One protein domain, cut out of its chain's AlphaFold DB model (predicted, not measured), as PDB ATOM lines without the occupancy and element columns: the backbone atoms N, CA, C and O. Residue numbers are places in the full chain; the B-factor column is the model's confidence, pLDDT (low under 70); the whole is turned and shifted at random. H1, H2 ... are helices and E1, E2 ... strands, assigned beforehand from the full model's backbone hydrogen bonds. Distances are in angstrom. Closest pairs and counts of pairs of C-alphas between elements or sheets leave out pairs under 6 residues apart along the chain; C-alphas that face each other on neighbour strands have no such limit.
ATOM      1  N   THR A 141     -12.247  30.537  30.752       38.16
ATOM      2  CA  THR A 141     -11.399  29.372  31.018       38.16
ATOM      3  C   THR A 141     -11.472  28.343  29.895       38.16
ATOM      4  O   THR A 141     -11.059  27.204  30.092       38.16
ATOM      5  N   LYS A 142     -12.068  28.718  28.760       50.97
ATOM      6  CA  LYS A 142     -12.355  27.831  27.644       50.97
ATOM      7  C   LYS A 142     -11.258  27.931  26.601       50.97
ATOM      8  O   LYS A 142     -10.772  29.021  26.315       50.97
ATOM      9  N   ILE A 143     -10.907  26.792  26.032       55.69
ATOM     10  CA  ILE A 143     -10.146  26.719  24.796       55.69
ATOM     11  C   ILE A 143     -11.096  27.090  23.645       55.69
ATOM     12  O   ILE A 143     -12.211  26.568  23.569       55.69
ATOM     13  N   ALA A 144     -10.660  28.024  22.800       57.28
ATOM     14  CA  ALA A 144     -11.355  28.487  21.602       57.28
ATOM     15  C   ALA A 144     -11.020  27.639  20.366       57.28
ATOM     16  O   ALA A 144     -10.028  26.922  20.339       57.28
ATOM     17  N   ASP A 145     -11.815  27.773  19.314       53.34
ATOM     18  CA  ASP A 145     -11.851  26.873  18.159       53.34
ATOM     19  C   ASP A 145     -11.160  27.452  16.913       53.34
ATOM     20  O   ASP A 145     -11.574  27.232  15.769       53.34
ATOM     21  N   ALA A 146     -10.116  28.243  17.162       42.66
ATOM     22  CA  ALA A 146      -9.619  29.272  16.254       42.66
ATOM     23  C   ALA A 146      -9.088  28.769  14.897       42.66
ATOM     24  O   ALA A 146      -8.920  29.582  13.995       42.66
ATOM     25  N   ALA A 147      -8.824  27.468  14.716       42.50
ATOM     26  CA  ALA A 147      -8.453  26.928  13.403       42.50
ATOM     27  C   ALA A 147      -9.039  25.546  13.065       42.50
ATOM     28  O   ALA A 147      -8.547  24.890  12.142       42.50
ATOM     29  N   MET A 148     -10.081  25.092  13.771       38.91
ATOM     30  CA  MET A 148     -10.665  23.755  13.562       38.91
ATOM     31  C   MET A 148     -11.119  23.506  12.111       38.91
ATOM     32  O   MET A 148     -11.053  22.366  11.655       38.91
ATOM     33  N   GLU A 149     -11.496  24.555  11.364       33.69
ATOM     34  CA  GLU A 149     -11.914  24.453   9.952       33.69
ATOM     35  C   GLU A 149     -10.901  23.691   9.085       33.69
ATOM     36  O   GLU A 149     -11.296  22.886   8.246       33.69
ATOM     37  N   ARG A 150      -9.594  23.837   9.351       36.97
ATOM     38  CA  ARG A 150      -8.536  23.147   8.590       36.97
ATOM     39  C   ARG A 150      -8.384  21.660   8.928       36.97
ATOM     40  O   ARG A 150      -7.775  20.926   8.158       36.97
ATOM     41  N   SER A 151      -8.898  21.206  10.074       37.41
ATOM     42  CA  SER A 151      -8.896  19.782  10.459       37.41
ATOM     43  C   SER A 151     -10.155  19.028  10.025       37.41
ATOM     44  O   SER A 151     -10.146  17.801  10.006       37.41
ATOM     45  N   THR A 152     -11.211  19.757   9.654       30.47
ATOM     46  CA  THR A 152     -12.487  19.224   9.152       30.47
ATOM     47  C   THR A 152     -12.636  19.353   7.636       30.47
ATOM     48  O   THR A 152     -13.673  18.974   7.095       30.47
ATOM     49  N   ASP A 153     -11.632  19.894   6.938       28.16
ATOM     50  CA  ASP A 153     -11.652  19.978   5.481       28.16
ATOM     51  C   ASP A 153     -11.753  18.568   4.892       28.16
ATOM     52  O   ASP A 153     -10.852  17.746   5.046       28.16
ATOM     53  N   ALA A 154     -12.834  18.306   4.155       26.47
ATOM     54  CA  ALA A 154     -13.101  17.052   3.441       26.47
ATOM     55  C   ALA A 154     -12.045  16.706   2.361       26.47
ATOM     56  O   ALA A 154     -12.148  15.682   1.686       26.47
ATOM     57  N   ALA A 155     -11.041  17.571   2.176       26.69
ATOM     58  CA  ALA A 155      -9.855  17.351   1.351       26.69
ATOM     59  C   ALA A 155      -8.657  16.777   2.141       26.69
ATOM     60  O   ALA A 155      -7.667  16.360   1.534       26.69
ATOM     61  N   ALA A 156      -8.726  16.737   3.476       36.16
ATOM     62  CA  ALA A 156      -7.821  15.946   4.290       36.16
ATOM     63  C   ALA A 156      -8.170  14.467   4.098       36.16
ATOM     64  O   ALA A 156      -9.334  14.075   4.112       36.16
ATOM     65  N   SER A 157      -7.146  13.643   3.895       35.59
ATOM     66  CA  SER A 157      -7.266  12.189   3.802       35.59
ATOM     67  C   SER A 157      -8.267  11.616   4.815       35.59
ATOM     68  O   SER A 157      -8.256  12.076   5.960       35.59
ATOM     69  N   PRO A 158      -9.015  10.538   4.505       36.91
ATOM     70  CA  PRO A 158      -9.921   9.866   5.454       36.91
ATOM     71  C   PRO A 158      -9.251   9.416   6.771       36.91
ATOM     72  O   PRO A 158      -9.919   8.973   7.700       36.91
ATOM     73  N   ALA A 159      -7.923   9.514   6.884       40.72
ATOM     74  CA  ALA A 159      -7.188   9.321   8.127       40.72
ATOM     75  C   ALA A 159      -7.408  10.434   9.176       40.72
ATOM     76  O   ALA A 159      -7.270  10.157  10.365       40.72
ATOM     77  N   HIS A 160      -7.746  11.660   8.761       45.69
ATOM     78  CA  HIS A 160      -7.868  12.835   9.636       45.69
ATOM     79  C   HIS A 160      -9.302  13.206  10.017       45.69
ATOM     80  O   HIS A 160      -9.482  14.087  10.854       45.69
ATOM     81  N   GLU A 161     -10.309  12.554   9.438       52.91
ATOM     82  CA  GLU A 161     -11.704  12.934   9.641       52.91
ATOM     83  C   GLU A 161     -12.112  12.721  11.109       52.91
ATOM     84  O   GLU A 161     -12.191  11.602  11.630       52.91
ATOM     85  N   LEU A 162     -12.319  13.832  11.814       59.09
ATOM     86  CA  LEU A 162     -12.967  13.840  13.115       59.09
ATOM     87  C   LEU A 162     -14.468  13.719  12.859       59.09
ATOM     88  O   LEU A 162     -15.123  14.685  12.488       59.09
ATOM     89  N   VAL A 163     -15.017  12.521  13.060       55.50
ATOM     90  CA  VAL A 163     -16.463  12.256  12.955       55.50
ATOM     91  C   VAL A 163     -17.173  12.738  14.230       55.50
ATOM     92  O   VAL A 163     -17.802  11.962  14.944       55.50
ATOM     93  N   LEU A 164     -16.990  14.009  14.586       61.81
ATOM     94  CA  LEU A 164     -17.669  14.668  15.699       61.81
ATOM     95  C   LEU A 164     -18.003  16.106  15.324       61.81
ATOM     96  O   LEU A 164     -17.230  16.779  14.646       61.81
ATOM     97  N   ASP A 165     -19.149  16.561  15.819       79.62
ATOM     98  CA  ASP A 165     -19.547  17.962  15.798       79.62
ATOM     99  C   ASP A 165     -18.482  18.838  16.482       79.62
ATOM    100  O   ASP A 165     -17.903  18.447  17.504       79.62
ATOM    101  N   LYS A 166     -18.188  20.001  15.893       78.06
ATOM    102  CA  LYS A 166     -17.085  20.873  16.318       78.06
ATOM    103  C   LYS A 166     -17.316  21.389  17.738       78.06
ATOM    104  O   LYS A 166     -16.430  21.283  18.591       78.06
ATOM    105  N   GLU A 167     -18.525  21.859  18.019       82.62
ATOM    106  CA  GLU A 167     -18.929  22.328  19.337       82.62
ATOM    107  C   GLU A 167     -18.891  21.193  20.366       82.62
ATOM    108  O   GLU A 167     -18.416  21.388  21.493       82.62
ATOM    109  N   GLU A 168     -19.341  19.989  19.997       85.38
ATOM    110  CA  GLU A 168     -19.245  18.817  20.870       85.38
ATOM    111  C   GLU A 168     -17.789  18.434  21.173       85.38
ATOM    112  O   GLU A 168     -17.457  18.126  22.324       85.38
ATOM    113  N   PHE A 169     -16.910  18.478  20.170       87.00
ATOM    114  CA  PHE A 169     -15.488  18.196  20.337       87.00
ATOM    115  C   PHE A 169     -14.851  19.179  21.319       87.00
ATOM    116  O   PHE A 169     -14.249  18.761  22.310       87.00
ATOM    117  N   VAL A 170     -15.043  20.483  21.112       87.06
ATOM    118  CA  VAL A 170     -14.495  21.505  22.012       87.06
ATOM    119  C   VAL A 170     -15.084  21.436  23.403       87.06
ATOM    120  O   VAL A 170     -14.365  21.663  24.380       87.06
ATOM    121  N   ARG A 171     -16.363  21.080  23.540       89.06
ATOM    122  CA  ARG A 171     -16.949  20.819  24.855       89.06
ATOM    123  C   ARG A 171     -16.202  19.690  25.572       89.06
ATOM    124  O   ARG A 171     -15.774  19.905  26.704       89.06
ATOM    125  N   LYS A 172     -15.975  18.545  24.914       90.31
ATOM    126  CA  LYS A 172     -15.226  17.411  25.494       90.31
ATOM    127  C   LYS A 172     -13.783  17.779  25.838       90.31
ATOM    128  O   LYS A 172     -13.306  17.435  26.915       90.31
ATOM    129  N   ILE A 173     -13.092  18.521  24.972       91.25
ATOM    130  CA  ILE A 173     -11.731  19.002  25.258       91.25
ATOM    131  C   ILE A 173     -11.714  19.915  26.487       91.25
ATOM    132  O   ILE A 173     -10.843  19.771  27.343       91.25
ATOM    133  N   ASN A 174     -12.686  20.821  26.612       90.00
ATOM    134  CA  ASN A 174     -12.801  21.686  27.783       90.00
ATOM    135  C   ASN A 174     -13.113  20.901  29.066       90.00
ATOM    136  O   ASN A 174     -12.571  21.242  30.113       90.00
ATOM    137  N   GLU A 175     -13.944  19.859  29.000       92.31
ATOM    138  CA  GLU A 175     -14.206  18.958  30.134       92.31
ATOM    139  C   GLU A 175     -12.907  18.297  30.613       92.31
ATOM    140  O   GLU A 175     -12.532  18.461  31.773       92.31
ATOM    141  N   ILE A 176     -12.142  17.689  29.701       91.31
ATOM    142  CA  ILE A 176     -10.857  17.045  30.019       91.31
ATOM    143  C   ILE A 176      -9.835  18.059  30.554       91.31
ATOM    144  O   ILE A 176      -9.119  17.784  31.519       91.31
ATOM    145  N   TYR A 177      -9.762  19.248  29.951       90.88
ATOM    146  CA  TYR A 177      -8.874  20.323  30.394       90.88
ATOM    147  C   TYR A 177      -9.183  20.764  31.833       90.88
ATOM    148  O   TYR A 177      -8.267  21.006  32.619       90.88
ATOM    149  N   LEU A 178     -10.463  20.838  32.206       90.06
ATOM    150  CA  LEU A 178     -10.879  21.171  33.568       90.06
ATOM    151  C   LEU A 178     -10.616  20.024  34.554       90.06
ATOM    152  O   LEU A 178     -10.124  20.285  35.651       90.06
ATOM    153  N   GLU A 179     -10.894  18.777  34.166       91.00
ATOM    154  CA  GLU A 179     -10.647  17.581  34.986       91.00
ATOM    155  C   GLU A 179      -9.163  17.393  35.318       91.00
ATOM    156  O   GLU A 179      -8.815  17.019  36.436       91.00
ATOM    157  N   ARG A 180      -8.273  17.726  34.378       87.69
ATOM    158  CA  ARG A 180      -6.814  17.666  34.557       87.69
ATOM    159  C   ARG A 180      -6.224  18.916  35.202       87.69
ATOM    160  O   ARG A 180      -5.065  19.244  34.973       87.69
ATOM    161  N   ASN A 181      -7.026  19.654  35.968       86.38
ATOM    162  CA  ASN A 181      -6.600  20.867  36.665       86.38
ATOM    163  C   ASN A 181      -5.890  21.889  35.752       86.38
ATOM    164  O   ASN A 181      -5.032  22.650  36.198       86.38
ATOM    165  N   ARG A 182      -6.273  21.930  34.469       84.50
ATOM    166  CA  ARG A 182      -5.743  22.855  33.459       84.50
ATOM    167  C   ARG A 182      -4.253  22.679  33.156       84.50
ATOM    168  O   ARG A 182      -3.603  23.625  32.713       84.50
ATOM    169  N   GLU A 183      -3.712  21.488  33.388       88.00
ATOM    170  CA  GLU A 183      -2.328  21.183  33.042       88.00
ATOM    171  C   GLU A 183      -2.141  21.124  31.521       88.00
ATOM    172  O   GLU A 183      -2.900  20.471  30.799       88.00
ATOM    173  N   LEU A 184      -1.116  21.828  31.043       93.69
ATOM    174  CA  LEU A 184      -0.713  21.885  29.642       93.69
ATOM    175  C   LEU A 184       0.776  21.579  29.540       93.69
ATOM    176  O   LEU A 184       1.562  22.006  30.386       93.69
ATOM    177  N   VAL A 185       1.157  20.882  28.476       95.38
ATOM    178  CA  VAL A 185       2.561  20.612  28.160       95.38
ATOM    179  C   VAL A 185       3.102  21.739  27.286       95.38
ATOM    180  O   VAL A 185       2.412  22.240  26.394       95.38
ATOM    181  N   ASP A 186       4.334  22.161  27.552       95.62
ATOM    182  CA  ASP A 186       5.015  23.182  26.759       95.62
ATOM    183  C   ASP A 186       5.327  22.660  25.353       95.62
ATOM    184  O   ASP A 186       5.855  21.562  25.201       95.62
ATOM    185  N   GLY A 187       4.999  23.454  24.331       92.69
ATOM    186  CA  GLY A 187       5.406  23.190  22.953       92.69
ATOM    187  C   GLY A 187       6.712  23.893  22.589       92.69
ATOM    188  O   GLY A 187       7.437  24.416  23.436       92.69
ATOM    189  N   TYR A 188       6.979  23.980  21.287       87.38
ATOM    190  CA  TYR A 188       8.227  24.532  20.742       87.38
ATOM    191  C   TYR A 188       8.480  26.026  21.042       87.38
ATOM    192  O   TYR A 188       9.586  26.523  20.829       87.38
ATOM    193  N   ALA A 189       7.465  26.766  21.494       89.06
ATOM    194  CA  ALA A 189       7.554  28.187  21.816       89.06
ATOM    195  C   ALA A 189       6.644  28.536  23.008       89.06
ATOM    196  O   ALA A 189       5.655  27.842  23.235       89.06
ATOM    197  N   PRO A 190       6.885  29.648  23.736       92.12
ATOM    198  CA  PRO A 190       6.078  30.016  24.908       92.12
ATOM    199  C   PRO A 190       4.574  30.172  24.631       92.12
ATOM    200  O   PRO A 190       3.755  29.965  25.525       92.12
ATOM    201  N   PHE A 191       4.216  30.528  23.393       91.25
ATOM    202  CA  PHE A 191       2.836  30.681  22.934       91.25
ATOM    203  C   PHE A 191       2.195  29.376  22.445       91.25
ATOM    204  O   PHE A 191       1.035  29.417  22.050       91.25
ATOM    205  N   CYS A 192       2.926  28.258  22.414       93.62
ATOM    206  CA  CYS A 192       2.458  26.959  21.939       93.62
ATOM    207  C   CYS A 192       2.348  25.992  23.119       93.62
ATOM    208  O   CYS A 192       3.307  25.824  23.876       93.62
ATOM    209  N   LYS A 193       1.193  25.349  23.267       95.00
ATOM    210  CA  LYS A 193       0.929  24.342  24.298       95.00
ATOM    211  C   LYS A 193       0.286  23.106  23.692       95.00
ATOM    212  O   LYS A 193      -0.326  23.184  22.631       95.00
ATOM    213  N   HIS A 194       0.397  21.999  24.405       94.94
ATOM    214  CA  HIS A 194      -0.184  20.721  24.029       94.94
ATOM    215  C   HIS A 194      -1.080  20.196  25.146       94.94
ATOM    216  O   HIS A 194      -0.764  20.320  26.334       94.94
ATOM    217  N   LEU A 195      -2.186  19.576  24.749       94.44
ATOM    218  CA  LEU A 195      -3.032  18.772  25.617       94.44
ATOM    219  C   LEU A 195      -3.201  17.390  24.975       94.44
ATOM    220  O   LEU A 195      -3.875  17.251  23.957       94.44
ATOM    221  N   PHE A 196      -2.587  16.369  25.575       94.75
ATOM    222  CA  PHE A 196      -2.671  14.986  25.102       94.75
ATOM    223  C   PHE A 196      -3.873  14.288  25.729       94.75
ATOM    224  O   PHE A 196      -3.880  14.006  26.929       94.75
ATOM    225  N   VAL A 197      -4.897  14.002  24.933       92.31
ATOM    226  CA  VAL A 197      -6.133  13.357  25.396       92.31
ATOM    227  C   VAL A 197      -6.228  11.938  24.857       92.31
ATOM    228  O   VAL A 197      -5.794  11.674  23.739       92.31
ATOM    229  N   GLU A 198      -6.790  11.008  25.630       93.25
ATOM    230  CA  GLU A 198      -7.156   9.702  25.074       93.25
ATOM    231  C   GLU A 198      -8.217   9.891  23.991       93.25
ATOM    232  O   GLU A 198      -9.097  10.750  24.093       93.25
ATOM    233  N   LYS A 199      -8.110   9.110  22.920       86.94
ATOM    234  CA  LYS A 199      -9.005   9.266  21.780       86.94
ATOM    235  C   LYS A 199     -10.435   8.846  22.139       86.94
ATOM    236  O   LYS A 199     -10.687   7.730  22.581       86.94
ATOM    237  N   PHE A 200     -11.383   9.733  21.868       88.31
ATOM    238  CA  PHE A 200     -12.825   9.500  22.020       88.31
ATOM    239  C   PHE A 200     -13.553   9.468  20.662       88.31
ATOM    240  O   PHE A 200     -14.774   9.603  20.594       88.31
ATOM    241  N   THR A 201     -12.787   9.296  19.584       80.69
ATOM    242  CA  THR A 201     -13.215   9.208  18.181       80.69
ATOM    243  C   THR A 201     -12.623   7.955  17.525       80.69
ATOM    244  O   THR A 201     -11.679   7.350  18.041       80.69
ATOM    245  N   ASP A 202     -13.104   7.585  16.340       82.44
ATOM    246  CA  ASP A 202     -12.499   6.520  15.520       82.44
ATOM    247  C   ASP A 202     -11.367   7.013  14.601       82.44
ATOM    248  O   ASP A 202     -10.997   6.359  13.624       82.44
ATOM    249  N   THR A 203     -10.764   8.155  14.942       84.31
ATOM    250  CA  THR A 203      -9.702   8.780  14.148       84.31
ATOM    251  C   THR A 203      -8.463   7.885  14.065       84.31
ATOM    252  O   THR A 203      -8.056   7.219  15.028       84.31
ATOM    253  N   ARG A 204      -7.847   7.856  12.883       88.06
ATOM    254  CA  ARG A 204      -6.651   7.059  12.602       88.06
ATOM    255  C   ARG A 204      -5.401   7.924  12.659       88.06
ATOM    256  O   ARG A 204      -5.449   9.132  12.478       88.06
ATOM    257  N   ALA A 247      -5.742   5.564  16.232       92.00
ATOM    258  CA  ALA A 247      -5.013   6.345  17.227       92.00
ATOM    259  C   ALA A 247      -5.339   5.875  18.652       92.00
ATOM    260  O   ALA A 247      -6.389   5.275  18.882       92.00
ATOM    261  N   LYS A 248      -4.446   6.158  19.603       94.81
ATOM    262  CA  LYS A 248      -4.706   6.021  21.049       94.81
ATOM    263  C   LYS A 248      -4.924   7.375  21.715       94.81
ATOM    264  O   LYS A 248      -5.704   7.468  22.658       94.81
ATOM    265  N   TYR A 249      -4.290   8.413  21.180       94.31
ATOM    266  CA  TYR A 249      -4.317   9.762  21.721       94.31
ATOM    267  C   TYR A 249      -4.603  10.791  20.627       94.31
ATOM    268  O   TYR A 249      -4.328  10.562  19.444       94.31
ATOM    269  N   LEU A 250      -5.123  11.942  21.040       92.50
ATOM    270  CA  LEU A 250      -5.154  13.166  20.255       92.50
ATOM    271  C   LEU A 250      -4.216  14.176  20.928       92.50
ATOM    272  O   LEU A 250      -4.366  14.475  22.112       92.50
ATOM    273  N   ASP A 251      -3.248  14.686  20.177       92.94
ATOM    274  CA  ASP A 251      -2.448  15.853  20.543       92.94
ATOM    275  C   ASP A 251      -3.197  17.111  20.089       92.94
ATOM    276  O   ASP A 251      -3.346  17.369  18.889       92.94
ATOM    277  N   ILE A 252      -3.729  17.848  21.063       93.19
ATOM    278  CA  ILE A 252      -4.424  19.113  20.848       93.19
ATOM    279  C   ILE A 252      -3.404  20.239  20.964       93.19
ATOM    280  O   ILE A 252      -2.936  20.554  22.062       93.19
ATOM    281  N   ILE A 253      -3.085  20.861  19.832       89.69
ATOM    282  CA  ILE A 253      -2.097  21.934  19.758       89.69
ATOM    283  C   ILE A 253      -2.808  23.270  19.915       89.69
ATOM    284  O   ILE A 253      -3.723  23.610  19.159       89.69
ATOM    285  N   LEU A 254      -2.354  24.031  20.901       92.19
ATOM    286  CA  LEU A 254      -2.957  25.271  21.346       92.19
ATOM    287  C   LEU A 254      -2.005  26.435  21.115       92.19
ATOM    288  O   LEU A 254      -0.852  26.385  21.551       92.19
ATOM    289  N   TYR A 255      -2.502  27.512  20.515       91.00
ATOM    290  CA  TYR A 255      -1.805  28.796  20.514       91.00
ATOM    291  C   TYR A 255      -2.434  29.772  21.494       91.00
ATOM    292  O   TYR A 255      -3.648  29.776  21.702       91.00
ATOM    293  N   SER A 256      -1.597  30.622  22.089       91.19
ATOM    294  CA  SER A 256      -2.081  31.756  22.876       91.19
ATOM    295  C   SER A 256      -2.924  32.666  21.990       91.19
ATOM    296  O   SER A 256      -2.584  32.875  20.818       91.19
ATOM    297  N   ARG A 257      -3.963  33.272  22.563       90.69
ATOM    298  CA  ARG A 257      -4.785  34.279  21.885       90.69
ATOM    299  C   ARG A 257      -3.928  35.341  21.201       90.69
ATOM    300  O   ARG A 257      -4.160  35.674  20.047       90.69
ATOM    301  N   GLU A 258      -2.909  35.852  21.882       90.50
ATOM    302  CA  GLU A 258      -2.046  36.915  21.371       90.50
ATOM    303  C   GLU A 258      -1.255  36.489  20.128       90.50
ATOM    304  O   GLU A 258      -0.975  37.329  19.275       90.50
ATOM    305  N   GLN A 259      -0.891  35.208  20.004       88.81
ATOM    306  CA  GLN A 259      -0.244  34.696  18.794       88.81
ATOM    307  C   GLN A 259      -1.245  34.551  17.647       88.81
ATOM    308  O   GLN A 259      -0.935  34.994  16.546       88.81
ATOM    309  N   ILE A 260      -2.437  34.003  17.914       87.06
ATOM    310  CA  ILE A 260      -3.506  33.854  16.911       87.06
ATOM    311  C   ILE A 260      -3.831  35.214  16.284       87.06
ATOM    312  O   ILE A 260      -3.767  35.354  15.069       87.06
ATOM    313  N   ARG A 261      -4.028  36.252  17.109       88.75
ATOM    314  CA  ARG A 261      -4.273  37.623  16.626       88.75
ATOM    315  C   ARG A 261      -3.169  38.152  15.716       88.75
ATOM    316  O   ARG A 261      -3.432  38.840  14.737       88.75
ATOM    317  N   LYS A 262      -1.908  37.860  16.049       87.06
ATOM    318  CA  LYS A 262      -0.767  38.306  15.239       87.06
ATOM    319  C   LYS A 262      -0.686  37.573  13.902       87.06
ATOM    320  O   LYS A 262      -0.201  38.168  12.950       87.06
ATOM    321  N   GLU A 263      -1.059  36.297  13.853       82.50
ATOM    322  CA  GLU A 263      -1.089  35.530  12.602       82.50
ATOM    323  C   GLU A 263      -2.253  35.989  11.726       82.50
ATOM    324  O   GLU A 263      -2.022  36.312  10.566       82.50
ATOM    325  N   ASN A 264      -3.447  36.156  12.303       85.38
ATOM    326  CA  ASN A 264      -4.618  36.699  11.612       85.38
ATOM    327  C   ASN A 264      -4.327  38.072  10.992       85.38
ATOM    328  O   ASN A 264      -4.538  38.269   9.797       85.38
ATOM    329  N   ALA A 265      -3.754  38.994  11.774       86.50
ATOM    330  CA  ALA A 265      -3.406  40.330  11.298       86.50
ATOM    331  C   ALA A 265      -2.386  40.321  10.144       86.50
ATOM    332  O   ALA A 265      -2.489  41.160   9.254       86.50
ATOM    333  N   ALA A 266      -1.426  39.387  10.141       83.12
ATOM    334  CA  ALA A 266      -0.423  39.278   9.076       83.12
ATOM    335  C   ALA A 266      -1.048  38.853   7.738       83.12
ATOM    336  O   ALA A 266      -0.673  39.360   6.689       83.12
ATOM    337  N   VAL A 267      -2.060  37.981   7.773       76.94
ATOM    338  CA  VAL A 267      -2.756  37.504   6.565       76.94
ATOM    339  C   VAL A 267      -4.049  38.273   6.257       76.94
ATOM    340  O   VAL A 267      -4.826  37.856   5.397       76.94
ATOM    341  N   GLY A 268      -4.309  39.384   6.957       81.88
ATOM    342  CA  GLY A 268      -5.503  40.213   6.764       81.88
ATOM    343  C   GLY A 268      -6.824  39.544   7.170       81.88
ATOM    344  O   GLY A 268      -7.871  39.902   6.636       81.88
ATOM    345  N   GLN A 269      -6.786  38.568   8.081       80.81
ATOM    346  CA  GLN A 269      -7.972  37.931   8.660       80.81
ATOM    347  C   GLN A 269      -8.433  38.674   9.920       80.81
ATOM    348  O   GLN A 269      -7.617  39.134  10.721       80.81
ATOM    349  N   GLU A 270      -9.750  38.789  10.097       82.50
ATOM    350  CA  GLU A 270     -10.347  39.358  11.308       82.50
ATOM    351  C   GLU A 270     -10.360  38.331  12.449       82.50
ATOM    352  O   GLU A 270     -10.462  37.124  12.228       82.50
ATOM    353  N   ASP A 271     -10.257  38.815  13.688       79.44
ATOM    354  CA  ASP A 271     -10.361  37.966  14.872       79.44
ATOM    355  C   ASP A 271     -11.815  37.557  15.137       79.44
ATOM    356  O   ASP A 271     -12.731  38.375  15.056       79.44
ATOM    357  N   ASP A 272     -12.022  36.308  15.556       78.12
ATOM    358  CA  ASP A 272     -13.334  35.859  16.016       78.12
ATOM    359  C   ASP A 272     -13.637  36.404  17.425       78.12
ATOM    360  O   ASP A 272     -13.030  36.018  18.435       78.12
ATOM    361  N   GLU A 273     -14.624  37.293  17.505       76.00
ATOM    362  CA  GLU A 273     -15.107  37.881  18.755       76.00
ATOM    363  C   GLU A 273     -15.656  36.843  19.745       76.00
ATOM    364  O   GLU A 273     -15.600  37.066  20.961       76.00
ATOM    365  N   ALA A 274     -16.129  35.683  19.275       71.56
ATOM    366  CA  ALA A 274     -16.561  34.583  20.139       71.56
ATOM    367  C   ALA A 274     -15.402  33.995  20.965       71.56
ATOM    368  O   ALA A 274     -15.621  33.330  21.980       71.56
ATOM    369  N   HIS A 275     -14.158  34.249  20.558       73.25
ATOM    370  CA  HIS A 275     -12.949  33.706  21.168       73.25
ATOM    371  C   HIS A 275     -12.175  34.728  22.007       73.25
ATOM    372  O   HIS A 275     -11.165  34.386  22.623       73.25
ATOM    373  N   LYS A 276     -12.656  35.973  22.101       77.06
ATOM    374  CA  LYS A 276     -11.918  37.087  22.719       77.06
ATOM    375  C   LYS A 276     -11.479  36.838  24.162       77.06
ATOM    376  O   LYS A 276     -10.432  37.338  24.580       77.06
ATOM    377  N   ASP A 277     -12.257  36.072  24.921       81.56
ATOM    378  CA  ASP A 277     -12.003  35.840  26.340       81.56
ATOM    379  C   ASP A 277     -11.146  34.588  26.592       81.56
ATOM    380  O   ASP A 277     -10.630  34.435  27.700       81.56
ATOM    381  N   ALA A 278     -10.992  33.704  25.599       84.75
ATOM    382  CA  ALA A 278     -10.245  32.453  25.710       84.75
ATOM    383  C   ALA A 278      -8.726  32.713  25.667       84.75
ATOM    384  O   ALA A 278      -8.253  33.373  24.741       84.75
ATOM    385  N   PRO A 279      -7.926  32.216  26.629       87.94
ATOM    386  CA  PRO A 279      -6.473  32.403  26.626       87.94
ATOM    387  C   PRO A 279      -5.768  31.547  25.568       87.94
ATOM    388  O   PRO A 279      -4.691  31.918  25.103       87.94
ATOM    389  N   TRP A 280      -6.374  30.421  25.186       90.94
ATOM    390  CA  TRP A 280      -5.823  29.430  24.267       90.94
ATOM    391  C   TRP A 280      -6.840  29.095  23.177       90.94
ATOM    392  O   TRP A 280      -8.032  28.995  23.468       90.94
ATOM    393  N   GLY A 281      -6.376  28.880  21.948       89.62
ATOM    394  CA  GLY A 281      -7.189  28.378  20.840       89.62
ATOM    395  C   GLY A 281      -6.578  27.131  20.204       89.62
ATOM    396  O   GLY A 281      -5.360  27.073  20.038       89.62
ATOM    397  N   ILE A 282      -7.410  26.148  19.850       87.62
ATOM    398  CA  ILE A 282      -7.011  24.960  19.086       87.62
ATOM    399  C   ILE A 282      -6.625  25.405  17.683       87.62
ATOM    400  O   ILE A 282      -7.456  25.927  16.939       87.62
ATOM    401  N   ILE A 283      -5.361  25.174  17.326       84.75
ATOM    402  CA  ILE A 283      -4.849  25.450  15.980       84.75
ATOM    403  C   ILE A 283      -4.621  24.182  15.159       84.75
ATOM    404  O   ILE A 283      -4.517  24.243  13.935       84.75
ATOM    405  N   SER A 284      -4.519  23.024  15.812       85.50
ATOM    406  CA  SER A 284      -4.336  21.741  15.142       85.50
ATOM    407  C   SER A 284      -4.681  20.590  16.078       85.50
ATOM    408  O   SER A 284      -4.488  20.679  17.291       85.50
ATOM    409  N   ILE A 285      -5.161  19.496  15.492       88.81
ATOM    410  CA  ILE A 285      -5.443  18.241  16.178       88.81
ATOM    411  C   ILE A 285      -4.657  17.154  15.459       88.81
ATOM    412  O   ILE A 285      -4.797  16.970  14.247       88.81
ATOM    413  N   LYS A 286      -3.824  16.423  16.199       89.19
ATOM    414  CA  LYS A 286      -3.042  15.312  15.656       89.19
ATOM    415  C   LYS A 286      -3.445  14.010  16.322       89.19
ATOM    416  O   LYS A 286      -3.223  13.804  17.509       89.19
ATOM    417  N   ALA A 287      -3.998  13.097  15.536       91.19
ATOM    418  CA  ALA A 287      -4.243  11.738  15.985       91.19
ATOM    419  C   ALA A 287      -2.930  10.941  15.990       91.19
ATOM    420  O   ALA A 287      -2.222  10.874  14.984       91.19
ATOM    421  N   GLN A 288      -2.593  10.333  17.125       91.12
ATOM    422  CA  GLN A 288      -1.324   9.638  17.322       91.12
ATOM    423  C   GLN A 288      -1.455   8.450  18.283       91.12
ATOM    424  O   GLN A 288      -2.495   8.189  18.880       91.12
ATOM    425  N   ASP A 289      -0.391   7.659  18.383       92.81
ATOM    426  CA  ASP A 289      -0.352   6.433  19.199       92.81
ATOM    427  C   ASP A 289       0.532   6.583  20.447       92.81
ATOM    428  O   ASP A 289       0.808   5.609  21.140       92.81
ATOM    429  N   VAL A 290       0.987   7.809  20.707       93.69
ATOM    430  CA  VAL A 290       1.811   8.191  21.855       93.69
ATOM    431  C   VAL A 290       1.204   9.409  22.548       93.69
ATOM    432  O   VAL A 290       0.452  10.160  21.929       93.69
ATOM    433  N   ASP A 291       1.528   9.608  23.817       93.94
ATOM    434  CA  ASP A 291       1.001  10.646  24.714       93.94
ATOM    435  C   ASP A 291       1.940  11.858  24.869       93.94
ATOM    436  O   ASP A 291       1.848  12.611  25.835       93.94
ATOM    437  N   HIS A 292       2.854  12.044  23.918       93.75
ATOM    438  CA  HIS A 292       3.822  13.139  23.886       93.75
ATOM    439  C   HIS A 292       3.985  13.686  22.466       93.75
ATOM    440  O   HIS A 292       3.576  13.056  21.489       93.75
ATOM    441  N   GLU A 293       4.588  14.866  22.338       92.19
ATOM    442  CA  GLU A 293       4.744  15.536  21.047       92.19
ATOM    443  C   GLU A 293       5.622  14.702  20.097       92.19
ATOM    444  O   GLU A 293       6.770  14.370  20.403       92.19
ATOM    445  N   LEU A 294       5.087  14.388  18.915       91.69
ATOM    446  CA  LEU A 294       5.877  13.853  17.810       91.69
ATOM    447  C   LEU A 294       6.524  15.000  17.019       91.69
ATOM    448  O   LEU A 294       5.858  16.012  16.773       91.69
TER     449      LEU A 294
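This is residues 141 to 204 and 247 to 294 of the 336 residues of an uncharacterized protein of Pythium insidiosum (UniProt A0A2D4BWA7). A strongly twisted, antiparallel sheet, E1 - E2 - E3, has H1 lying across E1 and H2 continuing from the end of E2. Long loops, residues 141 to 165 among them, leave under half of the 112 printed residues in named elements. Along the chain come H1, E1, E2, H2, E3: mixed class, compact, radius of gyration of the C-alphas 13.6 A, spans 35 by 35 by 26 A.

Find C-alpha 192 at (2.458, 26.959, 21.939), where E1, residues 192 to 198, begins. E2 is 249 to 256, 22.1 A; E3, 280 to 288, bends by 63 degrees at 283 and ends at (-1.324, 9.638, 17.322). H1 is 166 to 179, 20.0 A; H2 is 257 to 266.

Look for N 195 and O 252, 3.0 A, between E1 and E2, and N 251 and O 286, 2.8 A, between E2 and E3. H1 is over E1, across it at 86 degrees on the local plane; closest C-alphas Ile 176 and Val 197, 7.6 A. H2 stands up from the sheet; its closest C-alpha pair with E3 is Arg 257 and Trp 280, 5.5 A. H1 and H2 are apart; in both, every O i to N i+4 pair is within hydrogen-bond range.

Residues 205 to 246 are cut out, C-alphas 204 and 247 lying 5.0 A apart. Links H1 to E1 and H2 to E3 are long. Residues 141 to 164 have pLDDT under 70.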